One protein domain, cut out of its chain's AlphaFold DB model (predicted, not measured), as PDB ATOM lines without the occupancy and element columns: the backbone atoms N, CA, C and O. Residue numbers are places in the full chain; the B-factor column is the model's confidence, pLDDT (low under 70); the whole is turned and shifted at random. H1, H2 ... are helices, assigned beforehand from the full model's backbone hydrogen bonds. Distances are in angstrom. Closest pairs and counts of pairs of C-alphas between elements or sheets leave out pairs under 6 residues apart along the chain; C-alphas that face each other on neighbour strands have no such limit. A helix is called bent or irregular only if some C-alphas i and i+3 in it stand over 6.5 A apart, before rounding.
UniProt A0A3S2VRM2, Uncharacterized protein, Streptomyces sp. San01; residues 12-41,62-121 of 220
ATOM      1  N   ARG A  12     -52.528  -1.535  -8.481       63.12
ATOM      2  CA  ARG A  12     -52.409  -2.105  -7.122       63.12
ATOM      3  C   ARG A  12     -52.567  -3.621  -7.089       63.12
ATOM      4  O   ARG A  12     -51.948  -4.268  -6.252       63.12
ATOM      5  N   GLN A  13     -53.394  -4.179  -7.967       69.94
ATOM      6  CA  GLN A  13     -53.574  -5.620  -8.066       69.94
ATOM      7  C   GLN A  13     -52.340  -6.288  -8.674       69.94
ATOM      8  O   GLN A  13     -51.824  -7.223  -8.081       69.94
ATOM      9  N   LEU A  14     -51.794  -5.738  -9.761       72.75
ATOM     10  CA  LEU A  14     -50.542  -6.207 -10.360       72.75
ATOM     11  C   LEU A  14     -49.342  -6.018  -9.427       72.75
ATOM     12  O   LEU A  14     -48.497  -6.899  -9.342       72.75
ATOM     13  N   LEU A  15     -49.280  -4.906  -8.687       75.00
ATOM     14  CA  LEU A  15     -48.260  -4.689  -7.658       75.00
ATOM     15  C   LEU A  15     -48.417  -5.670  -6.496       75.00
ATOM     16  O   LEU A  15     -47.419  -6.159  -5.987       75.00
ATOM     17  N   GLY A  16     -49.649  -5.966  -6.074       77.44
ATOM     18  CA  GLY A  16     -49.926  -6.918  -5.000       77.44
ATOM     19  C   GLY A  16     -49.588  -8.353  -5.393       77.44
ATOM     20  O   GLY A  16     -48.883  -9.034  -4.654       77.44
ATOM     21  N   ASP A  17     -50.044  -8.783  -6.568       82.69
ATOM     22  CA  ASP A  17     -49.768 -10.110  -7.114       82.69
ATOM     23  C   ASP A  17     -48.271 -10.242  -7.444       82.69
ATOM     24  O   ASP A  17     -47.642 -11.232  -7.088       82.69
ATOM     25  N   GLY A  18     -47.654  -9.202  -8.016       85.12
ATOM     26  CA  GLY A  18     -46.218  -9.140  -8.291       85.12
ATOM     27  C   GLY A  18     -45.359  -9.159  -7.026       85.12
ATOM     28  O   GLY A  18     -44.381  -9.898  -6.969       85.12
ATOM     29  N   ALA A  19     -45.734  -8.413  -5.983       85.44
ATOM     30  CA  ALA A  19     -45.050  -8.451  -4.693       85.44
ATOM     31  C   ALA A  19     -45.202  -9.818  -4.017       85.44
ATOM     32  O   ALA A  19     -44.233 -10.326  -3.460       85.44
ATOM     33  N   ALA A  20     -46.381 -10.444  -4.105       86.56
ATOM     34  CA  ALA A  20     -46.602 -11.791  -3.590       86.56
ATOM     35  C   ALA A  20     -45.765 -12.831  -4.347       86.56
ATOM     36  O   ALA A  20     -45.156 -13.699  -3.718       86.56
ATOM     37  N   LEU A  21     -45.684 -12.726  -5.676       89.19
ATOM     38  CA  LEU A  21     -44.827 -13.576  -6.500       89.19
ATOM     39  C   LEU A  21     -43.357 -13.379  -6.140       89.19
ATOM     40  O   LEU A  21     -42.676 -14.363  -5.881       89.19
ATOM     41  N   LEU A  22     -42.886 -12.134  -6.056       90.94
ATOM     42  CA  LEU A  22     -41.506 -11.810  -5.692       90.94
ATOM     43  C   LEU A  22     -41.156 -12.300  -4.283       90.94
ATOM     44  O   LEU A  22     -40.086 -12.858  -4.068       90.94
ATOM     45  N   TRP A  23     -42.066 -12.143  -3.324       93.81
ATOM     46  CA  TRP A  23     -41.895 -12.663  -1.971       93.81
ATOM     47  C   TRP A  23     -41.820 -14.191  -1.962       93.81
ATOM     48  O   TRP A  23     -40.938 -14.777  -1.339       93.81
ATOM     49  N   THR A  24     -42.719 -14.848  -2.693       92.75
ATOM     50  CA  THR A  24     -42.770 -16.312  -2.768       92.75
ATOM     51  C   THR A  24     -41.528 -16.874  -3.456       92.75
ATOM     52  O   THR A  24     -40.950 -17.838  -2.961       92.75
ATOM     53  N   THR A  25     -41.072 -16.269  -4.557       93.12
ATOM     54  CA  THR A  25     -39.857 -16.702  -5.267       93.12
ATOM     55  C   THR A  25     -38.600 -16.451  -4.445       93.12
ATOM     56  O   THR A  25     -37.728 -17.320  -4.407       93.12
ATOM     57  N   LEU A  26     -38.527 -15.327  -3.723       94.56
ATOM     58  CA  LEU A  26     -37.446 -15.034  -2.782       94.56
ATOM     59  C   LEU A  26     -37.326 -16.134  -1.717       94.56
ATOM     60  O   LEU A  26     -36.248 -16.704  -1.534       94.56
ATOM     61  N   TRP A  27     -38.428 -16.471  -1.045       95.12
ATOM     62  CA  TRP A  27     -38.420 -17.483   0.015       95.12
ATOM     63  C   TRP A  27     -38.282 -18.912  -0.510       95.12
ATOM     64  O   TRP A  27     -37.650 -19.737   0.147       95.12
ATOM     65  N   ALA A  28     -38.780 -19.208  -1.714       92.56
ATOM     66  CA  ALA A  28     -38.502 -20.475  -2.389       92.56
ATOM     67  C   ALA A  28     -37.001 -20.625  -2.679       92.56
ATOM     68  O   ALA A  28     -36.411 -21.662  -2.380       92.56
ATOM     69  N   GLY A  29     -36.360 -19.568  -3.190       91.00
ATOM     70  CA  GLY A  29     -34.913 -19.527  -3.393       91.00
ATOM     71  C   GLY A  29     -34.140 -19.740  -2.090       91.00
ATOM     72  O   GLY A  29     -33.233 -20.567  -2.050       91.00
ATOM     73  N   ALA A  30     -34.538 -19.060  -1.011       89.62
ATOM     74  CA  ALA A  30     -33.939 -19.218   0.317       89.62
ATOM     75  C   ALA A  30     -34.101 -20.641   0.886       89.62
ATOM     76  O   ALA A  30     -33.167 -21.192   1.465       89.62
ATOM     77  N   ALA A  31     -35.263 -21.268   0.698       90.25
ATOM     78  CA  ALA A  31     -35.498 -22.646   1.121       90.25
ATOM     79  C   ALA A  31     -34.644 -23.645   0.325       90.25
ATOM     80  O   ALA A  31     -34.060 -24.560   0.906       90.25
ATOM     81  N   LEU A  32     -34.512 -23.448  -0.991       89.25
ATOM     82  CA  LEU A  32     -33.668 -24.288  -1.845       89.25
ATOM     83  C   LEU A  32     -32.183 -24.148  -1.498       89.25
ATOM     84  O   LEU A  32     -31.471 -25.152  -1.458       89.25
ATOM     85  N   THR A  33     -31.699 -22.930  -1.237       86.38
ATOM     86  CA  THR A  33     -30.310 -22.718  -0.811       86.38
ATOM     87  C   THR A  33     -30.057 -23.327   0.562       86.38
ATOM     88  O   THR A  33     -29.061 -24.030   0.721       86.38
ATOM     89  N   ALA A  34     -30.974 -23.160   1.518       84.75
ATOM     90  CA  ALA A  34     -30.893 -23.824   2.816       84.75
ATOM     91  C   ALA A  34     -30.834 -25.352   2.658       84.75
ATOM     92  O   ALA A  34     -29.895 -25.977   3.142       84.75
ATOM     93  N   HIS A  35     -31.762 -25.956   1.910       84.75
ATOM     94  CA  HIS A  35     -31.790 -27.406   1.703       84.75
ATOM     95  C   HIS A  35     -30.479 -27.945   1.108       84.75
ATOM     96  O   HIS A  35     -29.949 -28.948   1.583       84.75
ATOM     97  N   ARG A  36     -29.912 -27.250   0.108       85.19
ATOM     98  CA  ARG A  36     -28.620 -27.611  -0.499       85.19
ATOM     99  C   ARG A  36     -27.474 -27.556   0.510       85.19
ATOM    100  O   ARG A  36     -26.651 -28.458   0.532       85.19
ATOM    101  N   LEU A  37     -27.435 -26.536   1.367       80.25
ATOM    102  CA  LEU A  37     -26.381 -26.378   2.376       80.25
ATOM    103  C   LEU A  37     -26.452 -27.418   3.500       80.25
ATOM    104  O   LEU A  37     -25.424 -27.726   4.100       80.25
ATOM    105  N   LEU A  38     -27.643 -27.940   3.802       77.75
ATOM    106  CA  LEU A  38     -27.820 -28.974   4.821       77.75
ATOM    107  C   LEU A  38     -27.528 -30.392   4.305       77.75
ATOM    108  O   LEU A  38     -27.341 -31.295   5.121       77.75
ATOM    109  N   ARG A  39     -27.455 -30.610   2.985       79.06
ATOM    110  CA  ARG A  39     -27.121 -31.930   2.439       79.06
ATOM    111  C   ARG A  39     -25.648 -32.277   2.701       79.06
ATOM    112  O   ARG A  39     -24.766 -31.475   2.391       79.06
ATOM    113  N   PRO A  40     -25.359 -33.484   3.220       65.81
ATOM    114  CA  PRO A  40     -24.010 -33.872   3.640       65.81
ATOM    115  C   PRO A  40     -22.984 -33.867   2.495       65.81
ATOM    116  O   PRO A  40     -21.816 -33.558   2.726       65.81
ATOM    117  N   GLU A  41     -23.428 -34.121   1.265       66.44
ATOM    118  CA  GLU A  41     -22.608 -34.134   0.044       66.44
ATOM    119  C   GLU A  41     -22.109 -32.746  -0.379       66.44
ATOM    120  O   GLU A  41     -21.146 -32.625  -1.128       66.44
ATOM    121  N   LEU A  62     -29.317 -18.432  15.715       83.81
ATOM    122  CA  LEU A  62     -28.783 -19.448  14.801       83.81
ATOM    123  C   LEU A  62     -27.999 -20.534  15.544       83.81
ATOM    124  O   LEU A  62     -28.185 -21.722  15.280       83.81
ATOM    125  N   ARG A  63     -27.159 -20.156  16.517       87.12
ATOM    126  CA  ARG A  63     -26.472 -21.130  17.383       87.12
ATOM    127  C   ARG A  63     -27.449 -21.911  18.260       87.12
ATOM    128  O   ARG A  63     -27.190 -23.073  18.557       87.12
ATOM    129  N   GLY A  64     -28.539 -21.289  18.709       89.56
ATOM    130  CA  GLY A  64     -29.611 -21.959  19.447       89.56
ATOM    131  C   GLY A  64     -30.270 -23.055  18.613       89.56
ATOM    132  O   GLY A  64     -30.334 -24.200  19.054       89.56
ATOM    133  N   VAL A  65     -30.661 -22.720  17.381       85.62
ATOM    134  CA  VAL A  65     -31.241 -23.664  16.416       85.62
ATOM    135  C   VAL A  65     -30.263 -24.791  16.093       85.62
ATOM    136  O   VAL A  65     -30.641 -25.950  16.196       85.62
ATOM    137  N   ALA A  66     -28.995 -24.484  15.797       86.88
ATOM    138  CA  ALA A  66     -27.989 -25.506  15.496       86.88
ATOM    139  C   ALA A  66     -27.826 -26.522  16.639       86.88
ATOM    140  O   ALA A  66     -27.851 -27.725  16.404       86.88
ATOM    141  N   ARG A  67     -27.757 -26.053  17.893       90.75
ATOM    142  CA  ARG A  67     -27.676 -26.947  19.060       90.75
ATOM    143  C   ARG A  67     -28.944 -27.775  19.260       90.75
ATOM    144  O   ARG A  67     -28.851 -28.913  19.706       90.75
ATOM    145  N   ALA A  68     -30.120 -27.206  18.995       89.06
ATOM    146  CA  ALA A  68     -31.378 -27.943  19.078       89.06
ATOM    147  C   ALA A  68     -31.429 -29.056  18.021       89.06
ATOM    148  O   ALA A  68     -31.770 -30.190  18.346       89.06
ATOM    149  N   SER A  69     -31.003 -28.749  16.796       84.25
ATOM    150  CA  SER A  69     -30.864 -29.714  15.707       84.25
ATOM    151  C   SER A  69     -29.887 -30.840  16.047       84.25
ATOM    152  O   SER A  69     -30.242 -32.006  15.901       84.25
ATOM    153  N   ASP A  70     -28.701 -30.512  16.571       86.69
ATOM    154  CA  ASP A  70     -27.693 -31.512  16.951       86.69
ATOM    155  C   ASP A  70     -28.226 -32.489  18.005       86.69
ATOM    156  O   ASP A  70     -27.967 -33.684  17.911       86.69
ATOM    157  N   ARG A  71     -29.018 -32.008  18.976       88.69
ATOM    158  CA  ARG A  71     -29.660 -32.862  19.995       88.69
ATOM    159  C   ARG A  71     -30.686 -33.824  19.402       88.69
ATOM    160  O   ARG A  71     -30.822 -34.935  19.897       88.69
ATOM    161  N   ILE A  72     -31.429 -33.395  18.381       85.19
ATOM    162  CA  ILE A  72     -32.419 -34.241  17.701       85.19
ATOM    163  C   ILE A  72     -31.705 -35.334  16.905       85.19
ATOM    164  O   ILE A  72     -32.082 -36.499  16.987       85.19
ATOM    165  N   VAL A  73     -30.650 -34.971  16.169       86.62
ATOM    166  CA  VAL A  73     -29.876 -35.925  15.364       86.62
ATOM    167  C   VAL A  73     -29.111 -36.908  16.254       86.62
ATOM    168  O   VAL A  73     -29.101 -38.098  15.960       86.62
ATOM    169  N   SER A  74     -28.512 -36.452  17.359       86.38
ATOM    170  CA  SER A  74     -27.760 -37.325  18.270       86.38
ATOM    171  C   SER A  74     -28.636 -38.257  19.109       86.38
ATOM    172  O   SER A  74     -28.138 -39.259  19.616       86.38
ATOM    173  N   ALA A  75     -29.929 -37.948  19.255       90.06
ATOM    174  CA  ALA A  75     -30.901 -38.830  19.895       90.06
ATOM    175  C   ALA A  75     -31.365 -39.981  18.981       90.06
ATOM    176  O   ALA A  75     -31.982 -40.929  19.469       90.06
ATOM    177  N   ALA A  76     -31.093 -39.916  17.672       86.62
ATOM    178  CA  ALA A  76     -31.438 -40.979  16.735       86.62
ATOM    179  C   ALA A  76     -30.463 -42.173  16.848       86.62
ATOM    180  O   ALA A  76     -29.272 -41.970  17.108       86.62
ATOM    181  N   PRO A  77     -30.920 -43.420  16.611       89.75
ATOM    182  CA  PRO A  77     -30.029 -44.574  16.490       89.75
ATOM    183  C   PRO A  77     -28.926 -44.324  15.452       89.75
ATOM    184  O   PRO A  77     -29.189 -43.710  14.419       89.75
ATOM    185  N   ALA A  78     -27.711 -44.834  15.688       84.31
ATOM    186  CA  ALA A  78     -26.542 -44.558  14.840       84.31
ATOM    187  C   ALA A  78     -26.778 -44.873  13.350       84.31
ATOM    188  O   ALA A  78     -26.412 -44.080  12.485       84.31
ATOM    189  N   GLU A  79     -27.483 -45.971  13.063       86.50
ATOM    190  CA  GLU A  79     -27.877 -46.394  11.709       86.50
ATOM    191  C   GLU A  79     -28.815 -45.390  11.003       86.50
ATOM    192  O   GLU A  79     -28.878 -45.326   9.779       86.50
ATOM    193  N   GLN A  80     -29.566 -44.593  11.769       85.00
ATOM    194  CA  GLN A  80     -30.615 -43.685  11.285       85.00
ATOM    195  C   GLN A  80     -30.209 -42.208  11.358       85.00
ATOM    196  O   GLN A  80     -30.919 -41.356  10.829       85.00
ATOM    197  N   ALA A  81     -29.062 -41.892  11.962       81.75
ATOM    198  CA  ALA A  81     -28.513 -40.541  12.025       81.75
ATOM    199  C   ALA A  81     -28.479 -39.802  10.663       81.75
ATOM    200  O   ALA A  81     -28.896 -38.639  10.629       81.75
ATOM    201  N   PRO A  82     -28.063 -40.415   9.527       82.94
ATOM    202  CA  PRO A  82     -28.098 -39.724   8.234       82.94
ATOM    203  C   PRO A  82     -29.529 -39.435   7.756       82.94
ATOM    204  O   PRO A  82     -29.796 -38.337   7.268       82.94
ATOM    205  N   ALA A  83     -30.464 -40.369   7.959       85.44
ATOM    206  CA  ALA A  83     -31.871 -40.179   7.604       85.44
ATOM    207  C   ALA A  83     -32.539 -39.098   8.475       85.44
ATOM    208  O   ALA A  83     -33.282 -38.259   7.969       85.44
ATOM    209  N   ALA A  84     -32.231 -39.058   9.774       84.19
ATOM    210  CA  ALA A  84     -32.717 -38.024  10.686       84.19
ATOM    211  C   ALA A  84     -32.217 -36.625  10.283       84.19
ATOM    212  O   ALA A  84     -32.985 -35.659  10.307       84.19
ATOM    213  N   ALA A  85     -30.953 -36.514   9.863       83.88
ATOM    214  CA  ALA A  85     -30.393 -35.270   9.346       83.88
ATOM    215  C   ALA A  85     -31.075 -34.826   8.038       83.88
ATOM    216  O   ALA A  85     -31.368 -33.641   7.873       83.88
ATOM    217  N   GLU A  86     -31.380 -35.762   7.134       86.12
ATOM    218  CA  GLU A  86     -32.111 -35.470   5.898       86.12
ATOM    219  C   GLU A  86     -33.537 -34.975   6.175       86.12
ATOM    220  O   GLU A  86     -33.940 -33.935   5.649       86.12
ATOM    221  N   VAL A  87     -34.283 -35.658   7.049       87.50
ATOM    222  CA  VAL A  87     -35.638 -35.239   7.445       87.50
ATOM    223  C   VAL A  87     -35.611 -33.835   8.042       87.50
ATOM    224  O   VAL A  87     -36.423 -32.989   7.668       87.50
ATOM    225  N   LEU A  88     -34.651 -33.546   8.921       86.06
ATOM    226  CA  LEU A  88     -34.513 -32.221   9.518       86.06
ATOM    227  C   LEU A  88     -34.155 -31.152   8.475       86.06
ATOM    228  O   LEU A  88     -34.664 -30.032   8.545       86.06
ATOM    229  N   ALA A  89     -33.334 -31.495   7.479       87.00
ATOM    230  CA  ALA A  89     -33.009 -30.610   6.365       87.00
ATOM    231  C   ALA A  89     -34.226 -30.300   5.482       87.00
ATOM    232  O   ALA A  89     -34.399 -29.159   5.046       87.00
ATOM    233  N   VAL A  90     -35.080 -31.293   5.225       89.62
ATOM    234  CA  VAL A  90     -36.345 -31.107   4.499       89.62
ATOM    235  C   VAL A  90     -37.305 -30.249   5.319       89.62
ATOM    236  O   VAL A  90     -37.777 -29.229   4.824       89.62
ATOM    237  N   LEU A  91     -37.558 -30.606   6.581       90.69
ATOM    238  CA  LEU A  91     -38.477 -29.874   7.456       90.69
ATOM    239  C   LEU A  91     -38.031 -28.425   7.670       90.69
ATOM    240  O   LEU A  91     -38.858 -27.517   7.619       90.69
ATOM    241  N   GLY A  92     -36.729 -28.194   7.852       88.31
ATOM    242  CA  GLY A  92     -36.163 -26.854   7.966       88.31
ATOM    243  C   GLY A  92     -36.387 -26.024   6.703       88.31
ATOM    244  O   GLY A  92     -36.853 -24.889   6.790       88.31
ATOM    245  N   ALA A  93     -36.127 -26.593   5.522       89.12
ATOM    246  CA  ALA A  93     -36.370 -25.911   4.252       89.12
ATOM    247  C   ALA A  93     -37.861 -25.606   4.032       89.12
ATOM    248  O   ALA A  93     -38.218 -24.492   3.645       89.12
ATOM    249  N   VAL A  94     -38.741 -26.562   4.347       93.00
ATOM    250  CA  VAL A  94     -40.196 -26.367   4.296       93.00
ATOM    251  C   VAL A  94     -40.621 -25.253   5.250       93.00
ATOM    252  O   VAL A  94     -41.370 -24.375   4.842       93.00
ATOM    253  N   ALA A  95     -40.119 -25.224   6.485       92.44
ATOM    254  CA  ALA A  95     -40.446 -24.179   7.452       92.44
ATOM    255  C   ALA A  95     -39.994 -22.785   6.981       92.44
ATOM    256  O   ALA A  95     -40.768 -21.829   7.070       92.44
ATOM    257  N   VAL A  96     -38.782 -22.675   6.417       91.19
ATOM    258  CA  VAL A  96     -38.244 -21.429   5.833       91.19
ATOM    259  C   VAL A  96     -39.131 -20.900   4.705       91.19
ATOM    260  O   VAL A  96     -39.222 -19.690   4.527       91.19
ATOM    261  N   PHE A  97     -39.819 -21.772   3.969       93.88
ATOM    262  CA  PHE A  97     -40.773 -21.366   2.940       93.88
ATOM    263  C   PHE A  97     -42.173 -21.073   3.508       93.88
ATOM    264  O   PHE A  97     -42.736 -19.999   3.292       93.88
ATOM    265  N   VAL A  98     -42.743 -22.027   4.247       94.62
ATOM    266  CA  VAL A  98     -44.151 -22.024   4.667       94.62
ATOM    267  C   VAL A  98     -44.446 -20.926   5.678       94.62
ATOM    268  O   VAL A  98     -45.498 -20.304   5.584       94.62
ATOM    269  N   ILE A  99     -43.548 -20.646   6.624       94.50
ATOM    270  CA  ILE A  99     -43.788 -19.628   7.656       94.50
ATOM    271  C   ILE A  99     -43.960 -18.224   7.041       94.50
ATOM    272  O   ILE A  99     -45.010 -17.612   7.259       94.50
ATOM    273  N   PRO A 100     -43.003 -17.687   6.258       92.56
ATOM    274  CA  PRO A 100     -43.132 -16.339   5.708       92.56
ATOM    275  C   PRO A 100     -44.214 -16.229   4.629       92.56
ATOM    276  O   PRO A 100     -44.902 -15.208   4.564       92.56
ATOM    277  N   VAL A 101     -44.394 -17.255   3.790       92.56
ATOM    278  CA  VAL A 101     -45.460 -17.261   2.773       92.56
ATOM    279  C   VAL A 101     -46.830 -17.393   3.438       92.56
ATOM    280  O   VAL A 101     -47.749 -16.645   3.113       92.56
ATOM    281  N   GLY A 102     -46.959 -18.284   4.419       92.94
ATOM    282  CA  GLY A 102     -48.177 -18.481   5.196       92.94
ATOM    283  C   GLY A 102     -48.587 -17.224   5.955       92.94
ATOM    284  O   GLY A 102     -49.751 -16.842   5.893       92.94
ATOM    285  N   LEU A 103     -47.641 -16.523   6.592       92.50
ATOM    286  CA  LEU A 103     -47.911 -15.253   7.270       92.50
ATOM    287  C   LEU A 103     -48.377 -14.170   6.288       92.50
ATOM    288  O   LEU A 103     -49.368 -13.486   6.546       92.50
ATOM    289  N   MET A 104     -47.699 -14.041   5.141       91.50
ATOM    290  CA  MET A 104     -48.119 -13.123   4.082       91.50
ATOM    291  C   MET A 104     -49.555 -13.426   3.642       91.50
ATOM    292  O   MET A 104     -50.382 -12.517   3.602       91.50
ATOM    293  N   LEU A 105     -49.873 -14.691   3.354       86.06
ATOM    294  CA  LEU A 105     -51.214 -15.111   2.945       86.06
ATOM    295  C   LEU A 105     -52.248 -14.869   4.050       86.06
ATOM    296  O   LEU A 105     -53.324 -14.350   3.762       86.06
ATOM    297  N   ALA A 106     -51.923 -15.169   5.306       86.75
ATOM    298  CA  ALA A 106     -52.814 -14.971   6.446       86.75
ATOM    299  C   ALA A 106     -53.185 -13.498   6.661       86.75
ATOM    300  O   ALA A 106     -54.304 -13.207   7.066       86.75
ATOM    301  N   VAL A 107     -52.286 -12.558   6.354       86.81
ATOM    302  CA  VAL A 107     -52.570 -11.115   6.441       86.81
ATOM    303  C   VAL A 107     -53.242 -10.595   5.163       86.81
ATOM    304  O   VAL A 107     -54.178  -9.793   5.213       86.81
ATOM    305  N   TRP A 108     -52.781 -11.044   3.997       83.75
ATOM    306  CA  TRP A 108     -53.207 -10.521   2.699       83.75
ATOM    307  C   TRP A 108     -54.580 -11.042   2.259       83.75
ATOM    308  O   TRP A 108     -55.427 -10.263   1.808       83.75
ATOM    309  N   LEU A 109     -54.823 -12.344   2.418       81.38
ATOM    310  CA  LEU A 109     -56.027 -13.023   1.948       81.38
ATOM    311  C   LEU A 109     -57.316 -12.515   2.617       81.38
ATOM    312  O   LEU A 109     -58.247 -12.193   1.876       81.38
ATOM    313  N   PRO A 110     -57.415 -12.351   3.956       77.38
ATOM    314  CA  PRO A 110     -58.636 -11.832   4.567       77.38
ATOM    315  C   PRO A 110     -58.895 -10.381   4.168       77.38
ATOM    316  O   PRO A 110     -60.041 -10.016   3.912       77.38
ATOM    317  N   ARG A 111     -57.851  -9.553   4.038       77.38
ATOM    318  CA  ARG A 111     -58.007  -8.169   3.567       77.38
ATOM    319  C   ARG A 111     -58.585  -8.131   2.153       77.38
ATOM    320  O   ARG A 111     -59.471  -7.327   1.870       77.38
ATOM    321  N   ARG A 112     -58.123  -9.031   1.283       78.94
ATOM    322  CA  ARG A 112     -58.608  -9.153  -0.095       78.94
ATOM    323  C   ARG A 112     -60.038  -9.691  -0.161       78.94
ATOM    324  O   ARG A 112     -60.866  -9.100  -0.845       78.94
ATOM    325  N   LEU A 113     -60.336 -10.747   0.597       74.44
ATOM    326  CA  LEU A 113     -61.670 -11.348   0.696       74.44
ATOM    327  C   LEU A 113     -62.710 -10.366   1.245       74.44
ATOM    328  O   LEU A 113     -63.842 -10.335   0.771       74.44
ATOM    329  N   ARG A 114     -62.343  -9.543   2.233       77.38
ATOM    330  CA  ARG A 114     -63.244  -8.512   2.767       77.38
ATOM    331  C   ARG A 114     -63.622  -7.495   1.699       77.38
ATOM    332  O   ARG A 114     -64.798  -7.174   1.576       77.38
ATOM    333  N   TRP A 115     -62.657  -7.034   0.905       76.12
ATOM    334  CA  TRP A 115     -62.936  -6.088  -0.172       76.12
ATOM    335  C   TRP A 115     -63.817  -6.702  -1.271       76.12
ATOM    336  O   TRP A 115     -64.765  -6.057  -1.713       76.12
ATOM    337  N   THR A 116     -63.564  -7.952  -1.682       75.81
ATOM    338  CA  THR A 116     -64.400  -8.611  -2.702       75.81
ATOM    339  C   THR A 116     -65.821  -8.855  -2.208       75.81
ATOM    340  O   THR A 116     -66.762  -8.639  -2.962       75.81
ATOM    341  N   ARG A 117     -65.989  -9.245  -0.935       76.62
ATOM    342  CA  ARG A 117     -67.311  -9.401  -0.310       76.62
ATOM    343  C   ARG A 117     -68.065  -8.076  -0.225       76.62
ATOM    344  O   ARG A 117     -69.235  -8.036  -0.574       76.62
ATOM    345  N   GLN A 118     -67.396  -6.992   0.170       82.12
ATOM    346  CA  GLN A 118     -68.000  -5.654   0.210       82.12
ATOM    347  C   GLN A 118     -68.432  -5.175  -1.178       82.12
ATOM    348  O   GLN A 118     -69.522  -4.638  -1.329       82.12
ATOM    349  N   ALA A 119     -67.600  -5.398  -2.197       80.31
ATOM    350  CA  ALA A 119     -67.934  -5.030  -3.568       80.31
ATOM    351  C   ALA A 119     -69.083  -5.874  -4.142       80.31
ATOM    352  O   ALA A 119     -69.878  -5.353  -4.916       80.31
ATOM    353  N   ALA A 120     -69.175  -7.157  -3.780       80.19
ATOM    354  CA  ALA A 120     -70.288  -8.015  -4.182       80.19
ATOM    355  C   ALA A 120     -71.605  -7.564  -3.534       80.19
ATOM    356  O   ALA A 120     -72.569  -7.337  -4.254       80.19
ATOM    357  N   ALA A 121     -71.604  -7.328  -2.219       84.62
ATOM    358  CA  ALA A 121     -72.778  -6.840  -1.498       84.62
ATOM    359  C   ALA A 121     -73.262  -5.479  -2.026       84.62
ATOM    360  O   ALA A 121     -74.456  -5.267  -2.181       84.62
TER     361      ALA A 121
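This is residues 12 to 41 and 62 to 121 of the 220 residues of an uncharacterized protein of Streptomyces sp. San01 (UniProt A0A3S2VRM2). Two long helices, H1 and H3, lie side by side and run opposite ways, while the short helix H2 slants off near H3's first end. Residues 62 to 68 of H2 and 109 to 121 of H3 stick out. The printed part has 90 residues with three named helices, H1, H2, H3, and no named strand: all helix. It is a rod of 62 by 22 by 22 A, only just extended, close to loose, with a radius of gyration of the C-alphas of 18.6 A.

H1, residues 12 to 38, touches residues 86 to 104 of H3, residues 78 to 121, at a shallow tilt of 6 degrees; the closest C-alphas, of Ala 31 and Ala 93, are 4.6 A apart. H2, residues 62 to 74, touches H3 with residues 69 to 74 alone, at a steep tilt of 52 degrees, opposite ways; the closest C-alphas, of Val 73 and Ala 81, are 5.9 A apart. H1 and H2 are apart. Every O i to N i+4 pair is within hydrogen-bond range in H1 and H2, and 35 of 40 in H3.

H1 begins at C-alpha 12 (-52.409, -2.105, -7.122) and is 38.3 A long; H2 is 18.2 A. H3, 61.9 A, ends at C-alpha 121 (-72.778, -6.840, -1.498). It has a kink of 28 degrees near residue 104 and is irregular, with C-alphas 79 and 82 7.5 A apart.

Residues 42 to 61 are not printed; C-alphas 41 and 62 are 21.7 A apart across the cut. The link from H2 to H3 is tight. Residues 12 to 13 and 40 to 41 have pLDDT under 70.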